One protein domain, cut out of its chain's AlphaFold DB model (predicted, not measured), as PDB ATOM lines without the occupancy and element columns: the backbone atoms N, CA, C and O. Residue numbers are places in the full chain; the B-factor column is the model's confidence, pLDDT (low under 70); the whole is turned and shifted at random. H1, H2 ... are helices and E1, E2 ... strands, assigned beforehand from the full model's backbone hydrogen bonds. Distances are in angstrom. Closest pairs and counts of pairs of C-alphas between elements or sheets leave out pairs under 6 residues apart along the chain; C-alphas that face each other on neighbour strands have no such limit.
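This is residues 48 to 170 of the 629 residues of an uncharacterized protein of Chryseobacterium luteum (UniProt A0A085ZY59). A strongly twisted sheet of six strands has two helices, H1 and H3, over one face, while E2 and E3 form a separate hairpin that packs beside H3. The 123 printed residues include three named helices and eight named strands, in the order H1 E1 H2 E2 E3 E4 E5 E6 E7 E8 H3. The large sheet is branched at E7, its neighbour pairs are antiparallel, and the class is mixed, helices and strands. The whole is compact, with a radius of gyration of the C-alphas of 13.5 A, and rounded, spanning 32 by 32 by 32 A.

Begin at E7, residues 133 to 141. Its pairing is staggered: 133 to 138 with E6, residues 122 to 127; 135 to 140 with E8, residues 147 to 153; 140 to 141 with E5, residues 108 to 111. Look for N 124 and O 136 at 3.0 A, N 137 and O 151 at 2.9 A, and N 111 and O 140 at 2.9 A, each within hydrogen-bond range. E6, E7 and E8 form a meander, each strand the antiparallel neighbour of the one before, through two hairpins. On the other side of E8 from E7 find E4, residues 100 to 104, with N 102 and O 150 at 2.8 A. On the other side of E5 from E7 find E1, residues 73 to 76, with N 74 and O 110 at 2.8 A. H1, residues 55 to 67, is on this sheet at a height of 8.0 A; its closest C-alphas to E1 are Ser 65 and Met 74, 5.5 A. H3, residues 156 to 166, is on the same face at a height of 9.4 A, with C-alphas 153 and 159 the closest to E8, 5.7 A. H1 and H3 touch at C-alphas 63 and 166, their closest, 4.6 A, at a steep tilt of 60 degrees, the same way. H2, residues 78 to 81, only grazes the sheet. In the hairpin of E2, residues 89 to 92, and E3, residues 95 to 98, N 90 and O 97 are 3.0 A apart; C-alphas 97 and 158 are the closest of E3 and H3, 5.7 A. Every O i to N i+4 pair is within hydrogen-bond range in H1 and H3; H2 is too short for one.

Find C-alpha 55 at (-42.258, 22.275, 0.767), where H1 begins its 17.9 A. E7 runs 26.0 A from C-alpha 133 at (-30.364, 9.614, -10.877), and E8 17.2 A. H3 runs 15.1 A to C-alpha 166 at (-40.981, 12.202, 7.340).

The C-alphas of Gly 69 and Asn 131 are the farthest apart, 39.0 A. The printed part has no cut and no long link. Residues 68 to 71 and 115 to 118 have pLDDT under 70.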
ATOM      1  N   LYS A  48     -48.790  20.317 -11.178       85.19
ATOM      2  CA  LYS A  48     -47.808  21.389 -11.097       85.19
ATOM      3  C   LYS A  48     -46.519  20.878 -10.461       85.19
ATOM      4  O   LYS A  48     -46.562  20.204  -9.439       85.19
ATOM      5  N   ASP A  49     -45.404  21.187 -11.107       85.38
ATOM      6  CA  ASP A  49     -44.040  20.817 -10.729       85.38
ATOM      7  C   ASP A  49     -43.221  22.110 -10.804       85.38
ATOM      8  O   ASP A  49     -42.816  22.521 -11.892       85.38
ATOM      9  N   ASP A  50     -43.146  22.857  -9.699       79.25
ATOM     10  CA  ASP A  50     -42.356  24.090  -9.649       79.25
ATOM     11  C   ASP A  50     -41.805  24.398  -8.249       79.25
ATOM     12  O   ASP A  50     -42.210  23.826  -7.236       79.25
ATOM     13  N   GLU A  51     -40.860  25.334  -8.215       83.06
ATOM     14  CA  GLU A  51     -40.195  25.813  -7.002       83.06
ATOM     15  C   GLU A  51     -41.108  26.625  -6.066       83.06
ATOM     16  O   GLU A  51     -40.743  26.882  -4.930       83.06
ATOM     17  N   TYR A  52     -42.311  27.015  -6.481       88.50
ATOM     18  CA  TYR A  52     -43.255  27.815  -5.692       88.50
ATOM     19  C   TYR A  52     -44.208  26.958  -4.845       88.50
ATOM     20  O   TYR A  52     -45.203  27.450  -4.300       88.50
ATOM     21  N   ILE A  53     -43.915  25.664  -4.713       91.38
ATOM     22  CA  ILE A  53     -44.579  24.786  -3.756       91.38
ATOM     23  C   ILE A  53     -43.971  25.015  -2.366       91.38
ATOM     24  O   ILE A  53     -42.758  24.987  -2.183       91.38
ATOM     25  N   ASN A  54     -44.822  25.226  -1.363       93.44
ATOM     26  CA  ASN A  54     -44.435  25.342   0.039       93.44
ATOM     27  C   ASN A  54     -44.060  23.962   0.594       93.44
ATOM     28  O   ASN A  54     -44.888  23.264   1.189       93.44
ATOM     29  N   LEU A  55     -42.804  23.569   0.361       94.38
ATOM     30  CA  LEU A  55     -42.258  22.275   0.767       94.38
ATOM     31  C   LEU A  55     -42.294  22.110   2.285       94.38
ATOM     32  O   LEU A  55     -42.611  21.025   2.757       94.38
ATOM     33  N   THR A  56     -42.031  23.175   3.050       93.50
ATOM     34  CA  THR A  56     -42.070  23.111   4.520       93.50
ATOM     35  C   THR A  56     -43.449  22.679   5.002       93.50
ATOM     36  O   THR A  56     -43.564  21.672   5.694       93.50
ATOM     37  N   LYS A  57     -44.505  23.377   4.571       94.62
ATOM     38  CA  LYS A  57     -45.877  23.042   4.968       94.62
ATOM     39  C   LYS A  57     -46.286  21.656   4.463       94.62
ATOM     40  O   LYS A  57     -46.851  20.876   5.221       94.62
ATOM     41  N   LEU A  58     -45.991  21.336   3.199       95.50
ATOM     42  CA  LEU A  58     -46.343  20.041   2.608       95.50
ATOM     43  C   LEU A  58     -45.713  18.872   3.375       95.50
ATOM     44  O   LEU A  58     -46.398  17.910   3.715       95.50
ATOM     45  N   LEU A  59     -44.414  18.954   3.665       94.81
ATOM     46  CA  LEU A  59     -43.689  17.887   4.348       94.81
ATOM     47  C   LEU A  59     -44.055  17.804   5.839       94.81
ATOM     48  O   LEU A  59     -44.126  16.696   6.373       94.81
ATOM     49  N   GLU A  60     -44.347  18.929   6.502       93.06
ATOM     50  CA  GLU A  60     -44.875  18.947   7.873       93.06
ATOM     51  C   GLU A  60     -46.255  18.287   7.969       93.06
ATOM     52  O   GLU A  60     -46.470  17.469   8.867       93.06
ATOM     53  N   ASP A  61     -47.162  18.563   7.028       94.00
ATOM     54  CA  ASP A  61     -48.493  17.950   6.988       94.00
ATOM     55  C   ASP A  61     -48.405  16.429   6.768       94.00
ATOM     56  O   ASP A  61     -49.086  15.661   7.462       94.00
ATOM     57  N   ILE A  62     -47.525  15.971   5.865       93.62
ATOM     58  CA  ILE A  62     -47.263  14.538   5.639       93.62
ATOM     59  C   ILE A  62     -46.711  13.897   6.917       93.62
ATOM     60  O   ILE A  62     -47.245  12.890   7.389       93.62
ATOM     61  N   LYS A  63     -45.672  14.495   7.513       91.50
ATOM     62  CA  LYS A  63     -45.019  14.007   8.738       91.50
ATOM     63  C   LYS A  63     -45.992  13.933   9.912       91.50
ATOM     64  O   LYS A  63     -46.023  12.933  10.635       91.50
ATOM     65  N   TYR A  64     -46.792  14.977  10.117       90.81
ATOM     66  CA  TYR A  64     -47.786  15.030  11.184       90.81
ATOM     67  C   TYR A  64     -48.875  13.974  10.977       90.81
ATOM     68  O   TYR A  64     -49.250  13.284  11.922       90.81
ATOM     69  N   SER A  65     -49.338  13.788   9.740       90.06
ATOM     70  CA  SER A  65     -50.356  12.782   9.409       90.06
ATOM     71  C   SER A  65     -49.840  11.352   9.599       90.06
ATOM     72  O   SER A  65     -50.563  10.494  10.108       90.06
ATOM     73  N   TYR A  66     -48.571  11.103   9.265       86.56
ATOM     74  CA  TYR A  66     -47.918   9.810   9.463       86.56
ATOM     75  C   TYR A  66     -47.687   9.486  10.952       86.56
ATOM     76  O   TYR A  66     -47.999   8.386  11.409       86.56
ATOM     77  N   SER A  67     -47.182  10.447  11.734       78.94
ATOM     78  CA  SER A  67     -46.820  10.251  13.151       78.94
ATOM     79  C   SER A  67     -47.980  10.430  14.144       78.94
ATOM     80  O   SER A  67     -47.958   9.862  15.236       78.94
ATOM     81  N   GLY A  68     -49.013  11.194  13.782       63.25
ATOM     82  CA  GLY A  68     -50.086  11.651  14.672       63.25
ATOM     83  C   GLY A  68     -51.214  10.650  14.951       63.25
ATOM     84  O   GLY A  68     -52.231  11.033  15.529       63.25
ATOM     85  N   GLY A  69     -51.089   9.385  14.538       53.06
ATOM     86  CA  GLY A  69     -52.039   8.319  14.892       53.06
ATOM     87  C   GLY A  69     -53.408   8.363  14.191       53.06
ATOM     88  O   GLY A  69     -54.274   7.553  14.517       53.06
ATOM     89  N   LYS A  70     -53.622   9.253  13.207       50.47
ATOM     90  CA  LYS A  70     -54.857   9.340  12.395       50.47
ATOM     91  C   LYS A  70     -54.841   8.398  11.181       50.47
ATOM     92  O   LYS A  70     -55.039   8.830  10.054       50.47
ATOM     93  N   GLY A  71     -54.545   7.117  11.391       58.31
ATOM     94  CA  GLY A  71     -54.730   6.085  10.355       58.31
ATOM     95  C   GLY A  71     -53.826   6.167   9.114       58.31
ATOM     96  O   GLY A  71     -53.955   5.325   8.229       58.31
ATOM     97  N   GLY A  72     -52.882   7.114   9.058       75.06
ATOM     98  CA  GLY A  72     -51.969   7.236   7.926       75.06
ATOM     99  C   GLY A  72     -52.574   7.912   6.700       75.06
ATOM    100  O   GLY A  72     -52.134   7.626   5.589       75.06
ATOM    101  N   GLU A  73     -53.553   8.795   6.885       87.00
ATOM    102  CA  GLU A  73     -54.136   9.615   5.822       87.00
ATOM    103  C   GLU A  73     -53.961  11.110   6.105       87.00
ATOM    104  O   GLU A  73     -54.003  11.561   7.252       87.00
ATOM    105  N   MET A  74     -53.799  11.886   5.037       91.50
ATOM    106  CA  MET A  74     -53.651  13.336   5.053       91.50
ATOM    107  C   MET A  74     -54.793  13.983   4.266       91.50
ATOM    108  O   MET A  74     -55.023  13.646   3.103       91.50
ATOM    109  N   GLN A  75     -55.482  14.954   4.870       92.56
ATOM    110  CA  GLN A  75     -56.411  15.815   4.140       92.56
ATOM    111  C   GLN A  75     -55.604  16.742   3.230       92.56
ATOM    112  O   GLN A  75     -54.865  17.597   3.706       92.56
ATOM    113  N   TYR A  76     -55.765  16.585   1.922       92.69
ATOM    114  CA  TYR A  76     -54.976  17.280   0.918       92.69
ATOM    115  C   TYR A  76     -55.807  18.350   0.204       92.69
ATOM    116  O   TYR A  76     -56.789  18.052  -0.485       92.69
ATOM    117  N   VAL A  77     -55.399  19.613   0.367       93.94
ATOM    118  CA  VAL A  77     -55.976  20.776  -0.317       93.94
ATOM    119  C   VAL A  77     -54.870  21.483  -1.092       93.94
ATOM    120  O   VAL A  77     -54.127  22.289  -0.538       93.94
ATOM    121  N   PHE A  78     -54.755  21.191  -2.390       90.38
ATOM    122  CA  PHE A  78     -53.570  21.542  -3.185       90.38
ATOM    123  C   PHE A  78     -53.217  23.041  -3.147       90.38
ATOM    124  O   PHE A  78     -52.045  23.408  -3.145       90.38
ATOM    125  N   LYS A  79     -54.230  23.920  -3.073       92.25
ATOM    126  CA  LYS A  79     -54.047  25.381  -3.052       92.25
ATOM    127  C   LYS A  79     -53.295  25.884  -1.824       92.25
ATOM    128  O   LYS A  79     -52.716  26.961  -1.888       92.25
ATOM    129  N   GLU A  80     -53.323  25.143  -0.721       93.56
ATOM    130  CA  GLU A  80     -52.636  25.547   0.506       93.56
ATOM    131  C   GLU A  80     -51.120  25.349   0.433       93.56
ATOM    132  O   GLU A  80     -50.399  25.850   1.294       93.56
ATOM    133  N   TYR A  81     -50.637  24.629  -0.581       93.50
ATOM    134  CA  TYR A  81     -49.222  24.326  -0.767       93.50
ATOM    135  C   TYR A  81     -48.549  25.239  -1.787       93.50
ATOM    136  O   TYR A  81     -47.442  24.936  -2.207       93.50
ATOM    137  N   PHE A  82     -49.171  26.349  -2.185       92.00
ATOM    138  CA  PHE A  82     -48.514  27.360  -3.012       92.00
ATOM    139  C   PHE A  82     -48.048  28.546  -2.180       92.00
ATOM    140  O   PHE A  82     -48.709  28.958  -1.227       92.00
ATOM    141  N   GLN A  83     -46.913  29.105  -2.578       88.56
ATOM    142  CA  GLN A  83     -46.339  30.311  -2.004       88.56
ATOM    143  C   GLN A  83     -45.690  31.164  -3.095       88.56
ATOM    144  O   GLN A  83     -45.435  30.691  -4.196       88.56
ATOM    145  N   ASP A  84     -45.384  32.417  -2.775       86.94
ATOM    146  CA  ASP A  84     -44.775  33.353  -3.731       86.94
ATOM    147  C   ASP A  84     -43.235  33.287  -3.746       86.94
ATOM    148  O   ASP A  84     -42.579  34.012  -4.493       86.94
ATOM    149  N   ILE A  85     -42.642  32.435  -2.903       85.31
ATOM    150  CA  ILE A  85     -41.193  32.307  -2.724       85.31
ATOM    151  C   ILE A  85     -40.741  30.941  -3.237       85.31
ATOM    152  O   ILE A  85     -41.264  29.913  -2.812       85.31
ATOM    153  N   ALA A  86     -39.746  30.943  -4.122       86.56
ATOM    154  CA  ALA A  86     -39.112  29.724  -4.599       86.56
ATOM    155  C   ALA A  86     -38.436  28.965  -3.442       86.56
ATOM    156  O   ALA A  86     -37.695  29.547  -2.647       86.56
ATOM    157  N   GLN A  87     -38.673  27.661  -3.365       85.81
ATOM    158  CA  GLN A  87     -38.146  26.754  -2.364       85.81
ATOM    159  C   GLN A  87     -37.712  25.450  -3.036       85.81
ATOM    160  O   GLN A  87     -38.510  24.727  -3.622       85.81
ATOM    161  N   THR A  88     -36.423  25.143  -2.925       87.00
ATOM    162  CA  THR A  88     -35.793  23.941  -3.502       87.00
ATOM    163  C   THR A  88     -35.233  23.001  -2.431       87.00
ATOM    164  O   THR A  88     -34.593  21.992  -2.740       87.00
ATOM    165  N   TYR A  89     -35.446  23.344  -1.157       89.44
ATOM    166  CA  TYR A  89     -34.962  22.592  -0.008       89.44
ATOM    167  C   TYR A  89     -35.775  22.863   1.263       89.44
ATOM    168  O   TYR A  89     -36.492  23.866   1.375       89.44
ATOM    169  N   ILE A  90     -35.614  21.984   2.253       91.12
ATOM    170  CA  ILE A  90     -36.023  22.216   3.645       91.12
ATOM    171  C   ILE A  90     -34.826  22.101   4.593       91.12
ATOM    172  O   ILE A  90     -33.804  21.509   4.248       91.12
ATOM    173  N   MET A  91     -34.967  22.659   5.796       85.94
ATOM    174  CA  MET A  91     -33.986  22.521   6.873       85.94
ATOM    175  C   MET A  91     -34.499  21.547   7.937       85.94
ATOM    176  O   MET A  91     -35.593  21.734   8.469       85.94
ATOM    177  N   ASP A  92     -33.688  20.548   8.281       82.88
ATOM    178  CA  ASP A  92     -33.885  19.663   9.434       82.88
ATOM    179  C   ASP A  92     -32.756  19.897  10.447       82.88
ATOM    180  O   ASP A  92     -31.666  19.321  10.363       82.88
ATOM    181  N   GLY A  93     -32.977  20.846  11.362       85.12
ATOM    182  CA  GLY A  93     -31.910  21.397  12.194       85.12
ATOM    183  C   GLY A  93     -30.856  22.100  11.332       85.12
ATOM    184  O   GLY A  93     -31.169  23.047  10.616       85.12
ATOM    185  N   GLU A  94     -29.611  21.628  11.390       79.94
ATOM    186  CA  GLU A  94     -28.505  22.134  10.559       79.94
ATOM    187  C   GLU A  94     -28.415  21.444   9.187       79.94
ATOM    188  O   GLU A  94     -27.627  21.858   8.338       79.94
ATOM    189  N   LYS A  95     -29.209  20.392   8.940       78.50
ATOM    190  CA  LYS A  95     -29.159  19.638   7.683       78.50
ATOM    191  C   LYS A  95     -30.012  20.304   6.615       78.50
ATOM    192  O   LYS A  95     -31.206  20.520   6.807       78.50
ATOM    193  N   HIS A  96     -29.398  20.550   5.468       87.62
ATOM    194  CA  HIS A  96     -30.087  20.928   4.244       87.62
ATOM    195  C   HIS A  96     -30.608  19.665   3.550       87.62
ATOM    196  O   HIS A  96     -29.822  18.747   3.325       87.62
ATOM    197  N   ILE A  97     -31.907  19.625   3.224       87.81
ATOM    198  CA  ILE A  97     -32.513  18.532   2.454       87.81
ATOM    199  C   ILE A  97     -33.014  19.065   1.113       87.81
ATOM    200  O   ILE A  97     -34.022  19.773   1.065       87.81
ATOM    201  N   GLY A  98     -32.318  18.726   0.029       89.62
ATOM    202  CA  GLY A  98     -32.693  19.101  -1.334       89.62
ATOM    203  C   GLY A  98     -33.871  18.268  -1.835       89.62
ATOM    204  O   GLY A  98     -33.738  17.060  -2.038       89.62
ATOM    205  N   VAL A  99     -35.020  18.906  -2.057       92.38
ATOM    206  CA  VAL A  99     -36.265  18.235  -2.451       92.38
ATOM    207  C   VAL A  99     -37.068  19.114  -3.400       92.38
ATOM    208  O   VAL A  99     -37.147  20.326  -3.234       92.38
ATOM    209  N   SER A 100     -37.672  18.488  -4.403       92.69
ATOM    210  CA  SER A 100     -38.680  19.097  -5.271       92.69
ATOM    211  C   SER A 100     -39.983  18.317  -5.150       92.69
ATOM    212  O   SER A 100     -39.978  17.141  -4.780       92.69
ATOM    213  N   ALA A 101     -41.103  18.975  -5.422       93.06
ATOM    214  CA  ALA A 101     -42.411  18.350  -5.360       93.06
ATOM    215  C   ALA A 101     -43.149  18.553  -6.678       93.06
ATOM    216  O   ALA A 101     -43.192  19.655  -7.214       93.06
ATOM    217  N   LYS A 102     -43.804  17.498  -7.146       93.44
ATOM    218  CA  LYS A 102     -44.858  17.587  -8.148       93.44
ATOM    219  C   LYS A 102     -46.175  17.246  -7.476       93.44
ATOM    220  O   LYS A 102     -46.310  16.201  -6.844       93.44
ATOM    221  N   ILE A 103     -47.151  18.134  -7.607       92.62
ATOM    222  CA  ILE A 103     -48.450  18.002  -6.957       92.62
ATOM    223  C   ILE A 103     -49.593  17.960  -7.967       92.62
ATOM    224  O   ILE A 103     -49.569  18.639  -8.996       92.62
ATOM    225  N   TYR A 104     -50.611  17.162  -7.666       93.19
ATOM    226  CA  TYR A 104     -51.793  17.002  -8.505       93.19
ATOM    227  C   TYR A 104     -52.895  17.950  -8.025       93.19
ATOM    228  O   TYR A 104     -53.199  18.038  -6.837       93.19
ATOM    229  N   LEU A 105     -53.516  18.687  -8.948       90.75
ATOM    230  CA  LEU A 105     -54.433  19.795  -8.648       90.75
ATOM    231  C   LEU A 105     -55.860  19.312  -8.345       90.75
ATOM    232  O   LEU A 105     -56.847  19.802  -8.891       90.75
ATOM    233  N   LYS A 106     -55.970  18.326  -7.453       91.62
ATOM    234  CA  LYS A 106     -57.231  17.749  -6.984       91.62
ATOM    235  C   LYS A 106     -57.202  17.638  -5.463       91.62
ATOM    236  O   LYS A 106     -56.258  17.119  -4.879       91.62
ATOM    237  N   ASN A 107     -58.249  18.131  -4.811       92.56
ATOM    238  CA  ASN A 107     -58.405  17.959  -3.367       92.56
ATOM    239  C   ASN A 107     -58.847  16.523  -3.060       92.56
ATOM    240  O   ASN A 107     -59.582  15.920  -3.844       92.56
ATOM    241  N   GLY A 108     -58.463  15.998  -1.904       92.56
ATOM    242  CA  GLY A 108     -58.878  14.662  -1.488       92.56
ATOM    243  C   GLY A 108     -58.188  14.195  -0.219       92.56
ATOM    244  O   GLY A 108     -57.511  14.973   0.448       92.56
ATOM    245  N   MET A 109     -58.371  12.920   0.097       92.25
ATOM    246  CA  MET A 109     -57.577  12.222   1.104       92.25
ATOM    247  C   MET A 109     -56.383  11.572   0.415       92.25
ATOM    248  O   MET A 109     -56.531  11.002  -0.667       92.25
ATOM    249  N   VAL A 110     -55.201  11.697   1.008       92.44
ATOM    250  CA  VAL A 110     -53.950  11.128   0.498       92.44
ATOM    251  C   VAL A 110     -53.432  10.107   1.491       92.44
ATOM    252  O   VAL A 110     -53.303  10.407   2.679       92.44
ATOM    253  N   LYS A 111     -53.101   8.910   1.007       90.75
ATOM    254  CA  LYS A 111     -52.510   7.862   1.832       90.75
ATOM    255  C   LYS A 111     -51.037   8.171   2.075       90.75
ATOM    256  O   LYS A 111     -50.248   8.284   1.137       90.75
ATOM    257  N   VAL A 112     -50.665   8.304   3.345       88.88
ATOM    258  CA  VAL A 112     -49.283   8.541   3.786       88.88
ATOM    259  C   VAL A 112     -48.682   7.333   4.505       88.88
ATOM    260  O   VAL A 112     -47.465   7.178   4.504       88.88
ATOM    261  N   SER A 113     -49.469   6.424   5.084       83.12
ATOM    262  CA  SER A 113     -48.912   5.207   5.692       83.12
ATOM    263  C   SER A 113     -48.530   4.147   4.666       83.12
ATOM    264  O   SER A 113     -49.199   3.947   3.659       83.12
ATOM    265  N   GLN A 114     -47.503   3.362   4.996       71.50
ATOM    266  CA  GLN A 114     -47.136   2.144   4.262       71.50
ATOM    267  C   GLN A 114     -48.022   0.928   4.608       71.50
ATOM    268  O   GLN A 114     -47.687  -0.205   4.261       71.50
ATOM    269  N   SER A 115     -49.133   1.129   5.327       68.12
ATOM    270  CA  SER A 115     -50.046   0.042   5.689       68.12
ATOM    271  C   SER A 115     -50.758  -0.532   4.454       68.12
ATOM    272  O   SER A 115     -50.759   0.079   3.391       68.12
ATOM    273  N   LEU A 116     -51.332  -1.736   4.590       61.31
ATOM    274  CA  LEU A 116     -52.003  -2.481   3.511       61.31
ATOM    275  C   LEU A 116     -52.931  -1.590   2.657       61.31
ATOM    276  O   LEU A 116     -53.713  -0.826   3.213       61.31
ATOM    277  N   GLY A 117     -52.866  -1.739   1.329       62.06
ATOM    278  CA  GLY A 117     -53.653  -0.969   0.357       62.06
ATOM    279  C   GLY A 117     -52.987  -0.929  -1.025       62.06
ATOM    280  O   GLY A 117     -51.774  -1.132  -1.139       62.06
ATOM    281  N   LEU A 118     -53.769  -0.714  -2.090       66.25
ATOM    282  CA  LEU A 118     -53.247  -0.508  -3.459       66.25
ATOM    283  C   LEU A 118     -52.679   0.915  -3.653       66.25
ATOM    284  O   LEU A 118     -51.806   1.150  -4.487       66.25
ATOM    285  N   ASP A 119     -53.157   1.840  -2.835       72.00
ATOM    286  CA  ASP A 119     -52.858   3.268  -2.744       72.00
ATOM    287  C   ASP A 119     -51.650   3.588  -1.845       72.00
ATOM    288  O   ASP A 119     -51.336   4.753  -1.614       72.00
ATOM    289  N   LYS A 120     -50.941   2.567  -1.344       81.38
ATOM    290  CA  LYS A 120     -49.760   2.762  -0.497       81.38
ATOM    291  C   LYS A 120     -48.693   3.639  -1.183       81.38
ATOM    292  O   LYS A 120     -48.513   3.530  -2.403       81.38
ATOM    293  N   PRO A 121     -47.923   4.429  -0.408       85.56
ATOM    294  CA  PRO A 121     -46.777   5.163  -0.916       85.56
ATOM    295  C   PRO A 121     -45.831   4.266  -1.716       85.56
ATOM    296  O   PRO A 121     -45.503   3.151  -1.295       85.56
ATOM    297  N   ARG A 122     -45.382   4.759  -2.870       88.50
ATOM    298  CA  ARG A 122     -44.474   4.054  -3.779       88.50
ATOM    299  C   ARG A 122     -43.124   4.759  -3.811       88.50
ATOM    300  O   ARG A 122     -43.075   5.978  -3.922       88.50
ATOM    301  N   MET A 123     -42.047   3.982  -3.744       89.81
ATOM    302  CA  MET A 123     -40.690   4.469  -3.987       89.81
ATOM    303  C   MET A 123     -40.240   4.057  -5.386       89.81
ATOM    304  O   MET A 123     -40.494   2.927  -5.802       89.81
ATOM    305  N   GLU A 124     -39.578   4.965  -6.095       92.25
ATOM    306  CA  GLU A 124     -39.034   4.739  -7.437       92.25
ATOM    307  C   GLU A 124     -37.633   5.338  -7.550       92.25
ATOM    308  O   GLU A 124     -37.334   6.361  -6.931       92.25
ATOM    309  N   ILE A 125     -36.789   4.698  -8.360       92.38
ATOM    310  CA  ILE A 125     -35.445   5.165  -8.701       92.38
ATOM    311  C   ILE A 125     -35.313   5.076 -10.216       92.38
ATOM    312  O   ILE A 125     -35.616   4.033 -10.790       92.38
ATOM    313  N   PHE A 126     -34.904   6.159 -10.869       92.38
ATOM    314  CA  PHE A 126     -34.753   6.210 -12.325       92.38
ATOM    315  C   PHE A 126     -33.845   7.363 -12.755       92.38
ATOM    316  O   PHE A 126     -33.589   8.286 -11.984       92.38
ATOM    317  N   PHE A 127     -33.365   7.324 -13.997       89.81
ATOM    318  CA  PHE A 127     -32.732   8.478 -14.633       89.81
ATOM    319  C   PHE A 127     -33.811   9.406 -15.199       89.81
ATOM    320  O   PHE A 127     -34.649   8.962 -15.982       89.81
ATOM    321  N   ASP A 128     -33.814  10.672 -14.775       87.88
ATOM    322  CA  ASP A 128     -34.760  11.676 -15.274       87.88
ATOM    323  C   ASP A 128     -34.404  12.170 -16.692       87.88
ATOM    324  O   ASP A 128     -33.402  11.772 -17.287       87.88
ATOM    325  N   GLU A 129     -35.223  13.070 -17.241       87.25
ATOM    326  CA  GLU A 129     -35.028  13.661 -18.576       87.25
ATOM    327  C   GLU A 129     -33.698  14.425 -18.718       87.25
ATOM    328  O   GLU A 129     -33.179  14.576 -19.822       87.25
ATOM    329  N   ASN A 130     -33.112  14.864 -17.599       86.38
ATOM    330  CA  ASN A 130     -31.803  15.515 -17.534       86.38
ATOM    331  C   ASN A 130     -30.667  14.510 -17.261       86.38
ATOM    332  O   ASN A 130     -29.554  14.898 -16.899       86.38
ATOM    333  N   ASN A 131     -30.949  13.216 -17.404       86.19
ATOM    334  CA  ASN A 131     -30.072  12.099 -17.087       86.19
ATOM    335  C   ASN A 131     -29.578  12.088 -15.627       86.19
ATOM    336  O   ASN A 131     -28.465  11.642 -15.355       86.19
ATOM    337  N   ARG A 132     -30.348  12.598 -14.661       87.00
ATOM    338  CA  ARG A 132     -29.981  12.567 -13.235       87.00
ATOM    339  C   ARG A 132     -30.621  11.372 -12.551       87.00
ATOM    340  O   ARG A 132     -31.821  11.140 -12.702       87.00
ATOM    341  N   LEU A 133     -29.836  10.660 -11.744       88.88
ATOM    342  CA  LEU A 133     -30.364   9.614 -10.877       88.88
ATOM    343  C   LEU A 133     -31.314  10.252  -9.855       88.88
ATOM    344  O   LEU A 133     -30.915  11.106  -9.064       88.88
ATOM    345  N   THR A 134     -32.586   9.885  -9.938       92.88
ATOM    346  CA  THR A 134     -33.692  10.537  -9.240       92.88
ATOM    347  C   THR A 134     -34.439   9.524  -8.399       92.88
ATOM    348  O   THR A 134     -34.779   8.437  -8.863       92.88
ATOM    349  N   TYR A 135     -34.713   9.918  -7.162       94.69
ATOM    350  CA  TYR A 135     -35.434   9.135  -6.173       94.69
ATOM    351  C   TYR A 135     -36.769   9.798  -5.924       94.69
ATOM    352  O   TYR A 135     -36.816  10.994  -5.636       94.69
ATOM    353  N   THR A 136     -37.848   9.033  -6.038       95.25
ATOM    354  CA  THR A 136     -39.201   9.558  -5.876       95.25
ATOM    355  C   THR A 136     -39.940   8.813  -4.780       95.25
ATOM    356  O   THR A 136     -39.930   7.583  -4.748       95.25
ATOM    357  N   LEU A 137     -40.603   9.562  -3.898       94.62
ATOM    358  CA  LEU A 137     -41.662   9.066  -3.027       94.62
ATOM    359  C   LEU A 137     -42.999   9.587  -3.556       94.62
ATOM    360  O   LEU A 137     -43.267  10.787  -3.510       94.62
ATOM    361  N   THR A 138     -43.839   8.677  -4.032       94.88
ATOM    362  CA  THR A 138     -45.150   8.988  -4.602       94.88
ATOM    363  C   THR A 138     -46.246   8.612  -3.616       94.88
ATOM    364  O   THR A 138     -46.393   7.445  -3.253       94.88
ATOM    365  N   LEU A 139     -47.023   9.606  -3.198       93.81
ATOM    366  CA  LEU A 139     -48.222   9.474  -2.380       93.81
ATOM    367  C   LEU A 139     -49.453   9.523  -3.283       93.81
ATOM    368  O   LEU A 139     -49.514  10.333  -4.213       93.81
ATOM    369  N   ARG A 140     -50.443   8.679  -3.001       93.06
ATOM    370  CA  ARG A 140     -51.644   8.525  -3.831       93.06
ATOM    371  C   ARG A 140     -52.892   8.963  -3.095       93.06
ATOM    372  O   ARG A 140     -52.927   8.968  -1.864       93.06
ATOM    373  N   TYR A 141     -53.922   9.315  -3.857       91.94
ATOM    374  CA  TYR A 141     -55.243   9.500  -3.273       91.94
ATOM    375  C   TYR A 141     -55.747   8.174  -2.709       91.94
ATOM    376  O   TYR A 141     -55.623   7.137  -3.366       91.94
ATOM    377  N   GLU A 142     -56.332   8.249  -1.519       89.06
ATOM    378  CA  GLU A 142     -56.880   7.109  -0.787       89.06
ATOM    379  C   GLU A 142     -57.817   6.270  -1.664       89.06
ATOM    380  O   GLU A 142     -58.615   6.819  -2.428       89.06
ATOM    381  N   ASP A 143     -57.692   4.945  -1.570       83.94
ATOM    382  CA  ASP A 143     -58.471   3.962  -2.336       83.94
ATOM    383  C   ASP A 143     -58.360   4.110  -3.868       83.94
ATOM    384  O   ASP A 143     -59.175   3.579  -4.632       83.94
ATOM    385  N   THR A 144     -57.328   4.803  -4.359       84.69
ATOM    386  CA  THR A 144     -57.073   4.949  -5.794       84.69
ATOM    387  C   THR A 144     -55.620   4.667  -6.176       84.69
ATOM    388  O   THR A 144     -54.695   4.724  -5.372       84.69
ATOM    389  N   MET A 145     -55.402   4.425  -7.469       83.31
ATOM    390  CA  MET A 145     -54.062   4.385  -8.069       83.31
ATOM    391  C   MET A 145     -53.631   5.755  -8.622       83.31
ATOM    392  O   MET A 145     -52.658   5.822  -9.366       83.31
ATOM    393  N   GLN A 146     -54.383   6.826  -8.334       89.81
ATOM    394  CA  GLN A 146     -54.068   8.169  -8.816       89.81
ATOM    395  C   GLN A 146     -53.032   8.810  -7.896       89.81
ATOM    396  O   GLN A 146     -53.244   8.915  -6.688       89.81
ATOM    397  N   ASP A 147     -51.931   9.261  -8.485       92.69
ATOM    398  CA  ASP A 147     -50.884   9.981  -7.772       92.69
ATOM    399  C   ASP A 147     -51.412  11.353  -7.311       92.69
ATOM    400  O   ASP A 147     -52.230  11.982  -7.986       92.69
ATOM    401  N   ALA A 148     -50.981  11.785  -6.127       93.88
ATOM    402  CA  ALA A 148     -51.400  13.033  -5.492       93.88
ATOM    403  C   ALA A 148     -50.210  13.966  -5.236       93.88
ATOM    404  O   ALA A 148     -50.276  15.165  -5.513       93.88
ATOM    405  N   VAL A 149     -49.110  13.404  -4.731       95.25
ATOM    406  CA  VAL A 149     -47.864  14.120  -4.445       95.25
ATOM    407  C   VAL A 149     -46.692  13.224  -4.827       95.25
ATOM    408  O   VAL A 149     -46.622  12.083  -4.391       95.25
ATOM    409  N   GLU A 150     -45.756  13.745  -5.606       95.62
ATOM    410  CA  GLU A 150     -44.467  13.119  -5.898       95.62
ATOM    411  C   GLU A 150     -43.371  13.990  -5.278       95.62
ATOM    412  O   GLU A 150     -43.211  15.149  -5.656       95.62
ATOM    413  N   LEU A 151     -42.615  13.446  -4.327       96.12
ATOM    414  CA  LEU A 151     -41.452  14.104  -3.735       96.12
ATOM    415  C   LEU A 151     -40.193  13.538  -4.372       96.12
ATOM    416  O   LEU A 151     -39.992  12.325  -4.333       96.12
ATOM    417  N   ARG A 152     -39.350  14.398  -4.941       95.56
ATOM    418  CA  ARG A 152     -38.172  13.989  -5.705       95.56
ATOM    419  C   ARG A 152     -36.894  14.556  -5.115       95.56
ATOM    420  O   ARG A 152     -36.818  15.748  -4.811       95.56
ATOM    421  N   THR A 153     -35.872  13.716  -5.032       94.19
ATOM    422  CA  THR A 153     -34.493  14.116  -4.732       94.19
ATOM    423  C   THR A 153     -33.547  13.554  -5.795       94.19
ATOM    424  O   THR A 153     -33.890  12.623  -6.525       94.19
ATOM    425  N   HIS A 154     -32.342  14.115  -5.885       91.50
ATOM    426  CA  HIS A 154     -31.319  13.711  -6.866       91.50
ATOM    427  C   HIS A 154     -30.055  13.140  -6.204       91.50
ATOM    428  O   HIS A 154     -28.966  13.186  -6.772       91.50
ATOM    429  N   SER A 155     -30.194  12.654  -4.969       88.44
ATOM    430  CA  SER A 155     -29.176  11.873  -4.267       88.44
ATOM    431  C   SER A 155     -29.838  10.951  -3.254       88.44
ATOM    432  O   SER A 155     -30.822  11.316  -2.604       88.44
ATOM    433  N   PHE A 156     -29.250   9.777  -3.074       86.44
ATOM    434  CA  PHE A 156     -29.645   8.794  -2.085       86.44
ATOM    435  C   PHE A 156     -29.552   9.356  -0.666       86.44
ATOM    436  O   PHE A 156     -30.440   9.114   0.147       86.44
ATOM    437  N   VAL A 157     -28.507  10.135  -0.356       84.88
ATOM    438  CA  VAL A 157     -28.341  10.742   0.977       84.88
ATOM    439  C   VAL A 157     -29.485  11.708   1.271       84.88
ATOM    440  O   VAL A 157     -30.075  11.650   2.350       84.88
ATOM    441  N   GLU A 158     -29.840  12.540   0.293       89.62
ATOM    442  CA  GLU A 158     -30.975  13.462   0.372       89.62
ATOM    443  C   GLU A 158     -32.299  12.703   0.509       89.62
ATOM    444  O   GLU A 158     -33.120  13.029   1.365       89.62
ATOM    445  N   PHE A 159     -32.483  11.626  -0.265       93.19
ATOM    446  CA  PHE A 159     -33.681  10.792  -0.176       93.19
ATOM    447  C   PHE A 159     -33.816  10.113   1.190       93.19
ATOM    448  O   PHE A 159     -34.880  10.129   1.804       93.19
ATOM    449  N   LYS A 160     -32.721   9.555   1.712       88.38
ATOM    450  CA  LYS A 160     -32.668   8.962   3.050       88.38
ATOM    451  C   LYS A 160     -33.014   9.997   4.117       88.38
ATOM    452  O   LYS A 160     -33.807   9.703   5.007       88.38
ATOM    453  N   ASN A 161     -32.440  11.198   4.033       88.69
ATOM    454  CA  ASN A 161     -32.727  12.279   4.974       88.69
ATOM    455  C   ASN A 161     -34.198  12.711   4.898       88.69
ATOM    456  O   ASN A 161     -34.819  12.898   5.941       88.69
ATOM    457  N   LEU A 162     -34.778  12.785   3.696       92.44
ATOM    458  CA  LEU A 162     -36.202  13.054   3.498       92.44
ATOM    459  C   LEU A 162     -37.081  11.989   4.174       92.44
ATOM    460  O   LEU A 162     -38.000  12.326   4.917       92.44
ATOM    461  N   LEU A 163     -36.793  10.703   3.965       90.00
ATOM    462  CA  LEU A 163     -37.568   9.616   4.574       90.00
ATOM    463  C   LEU A 163     -37.450   9.592   6.102       90.00
ATOM    464  O   LEU A 163     -38.448   9.375   6.792       90.00
ATOM    465  N   LEU A 164     -36.258   9.874   6.634       87.25
ATOM    466  CA  LEU A 164     -36.037  10.047   8.070       87.25
ATOM    467  C   LEU A 164     -36.828  11.234   8.624       87.25
ATOM    468  O   LEU A 164     -37.506  11.089   9.640       87.25
ATOM    469  N   TYR A 165     -36.789  12.377   7.934       89.75
ATOM    470  CA  TYR A 165     -37.524  13.580   8.315       89.75
ATOM    471  C   TYR A 165     -39.034  13.319   8.400       89.75
ATOM    472  O   TYR A 165     -39.682  13.745   9.358       89.75
ATOM    473  N   LEU A 166     -39.571  12.581   7.425       89.69
ATOM    474  CA  LEU A 166     -40.981  12.202   7.340       89.69
ATOM    475  C   LEU A 166     -41.379  11.070   8.309       89.69
ATOM    476  O   LEU A 166     -42.568  10.845   8.526       89.69
ATOM    477  N   GLY A 167     -40.411  10.370   8.909       85.50
ATOM    478  CA  GLY A 167     -40.646   9.285   9.867       85.50
ATOM    479  C   GLY A 167     -40.784   7.885   9.255       85.50
ATOM    480  O   GLY A 167     -41.095   6.943   9.982       85.50
ATOM    481  N   TYR A 168     -40.510   7.707   7.961       82.56
ATOM    482  CA  TYR A 168     -40.574   6.405   7.271       82.56
ATOM    483  C   TYR A 168     -39.439   5.446   7.663       82.56
ATOM    484  O   TYR A 168     -39.465   4.274   7.297       82.56
ATOM    485  N   GLY A 169     -38.455   5.926   8.423       79.81
ATOM    486  CA  GLY A 169     -37.338   5.128   8.916       79.81
ATOM    487  C   GLY A 169     -36.096   5.203   8.031       79.81
ATOM    488  O   GLY A 169     -36.026   5.952   7.057       79.81
ATOM    489  N   ASN A 170     -35.067   4.453   8.429       78.38
ATOM    490  CA  ASN A 170     -33.774   4.456   7.759       78.38
ATOM    491  C   ASN A 170     -33.702   3.336   6.717       78.38
ATOM    492  O   ASN A 170     -33.587   2.160   7.065       78.38
TER     493      ASN A 170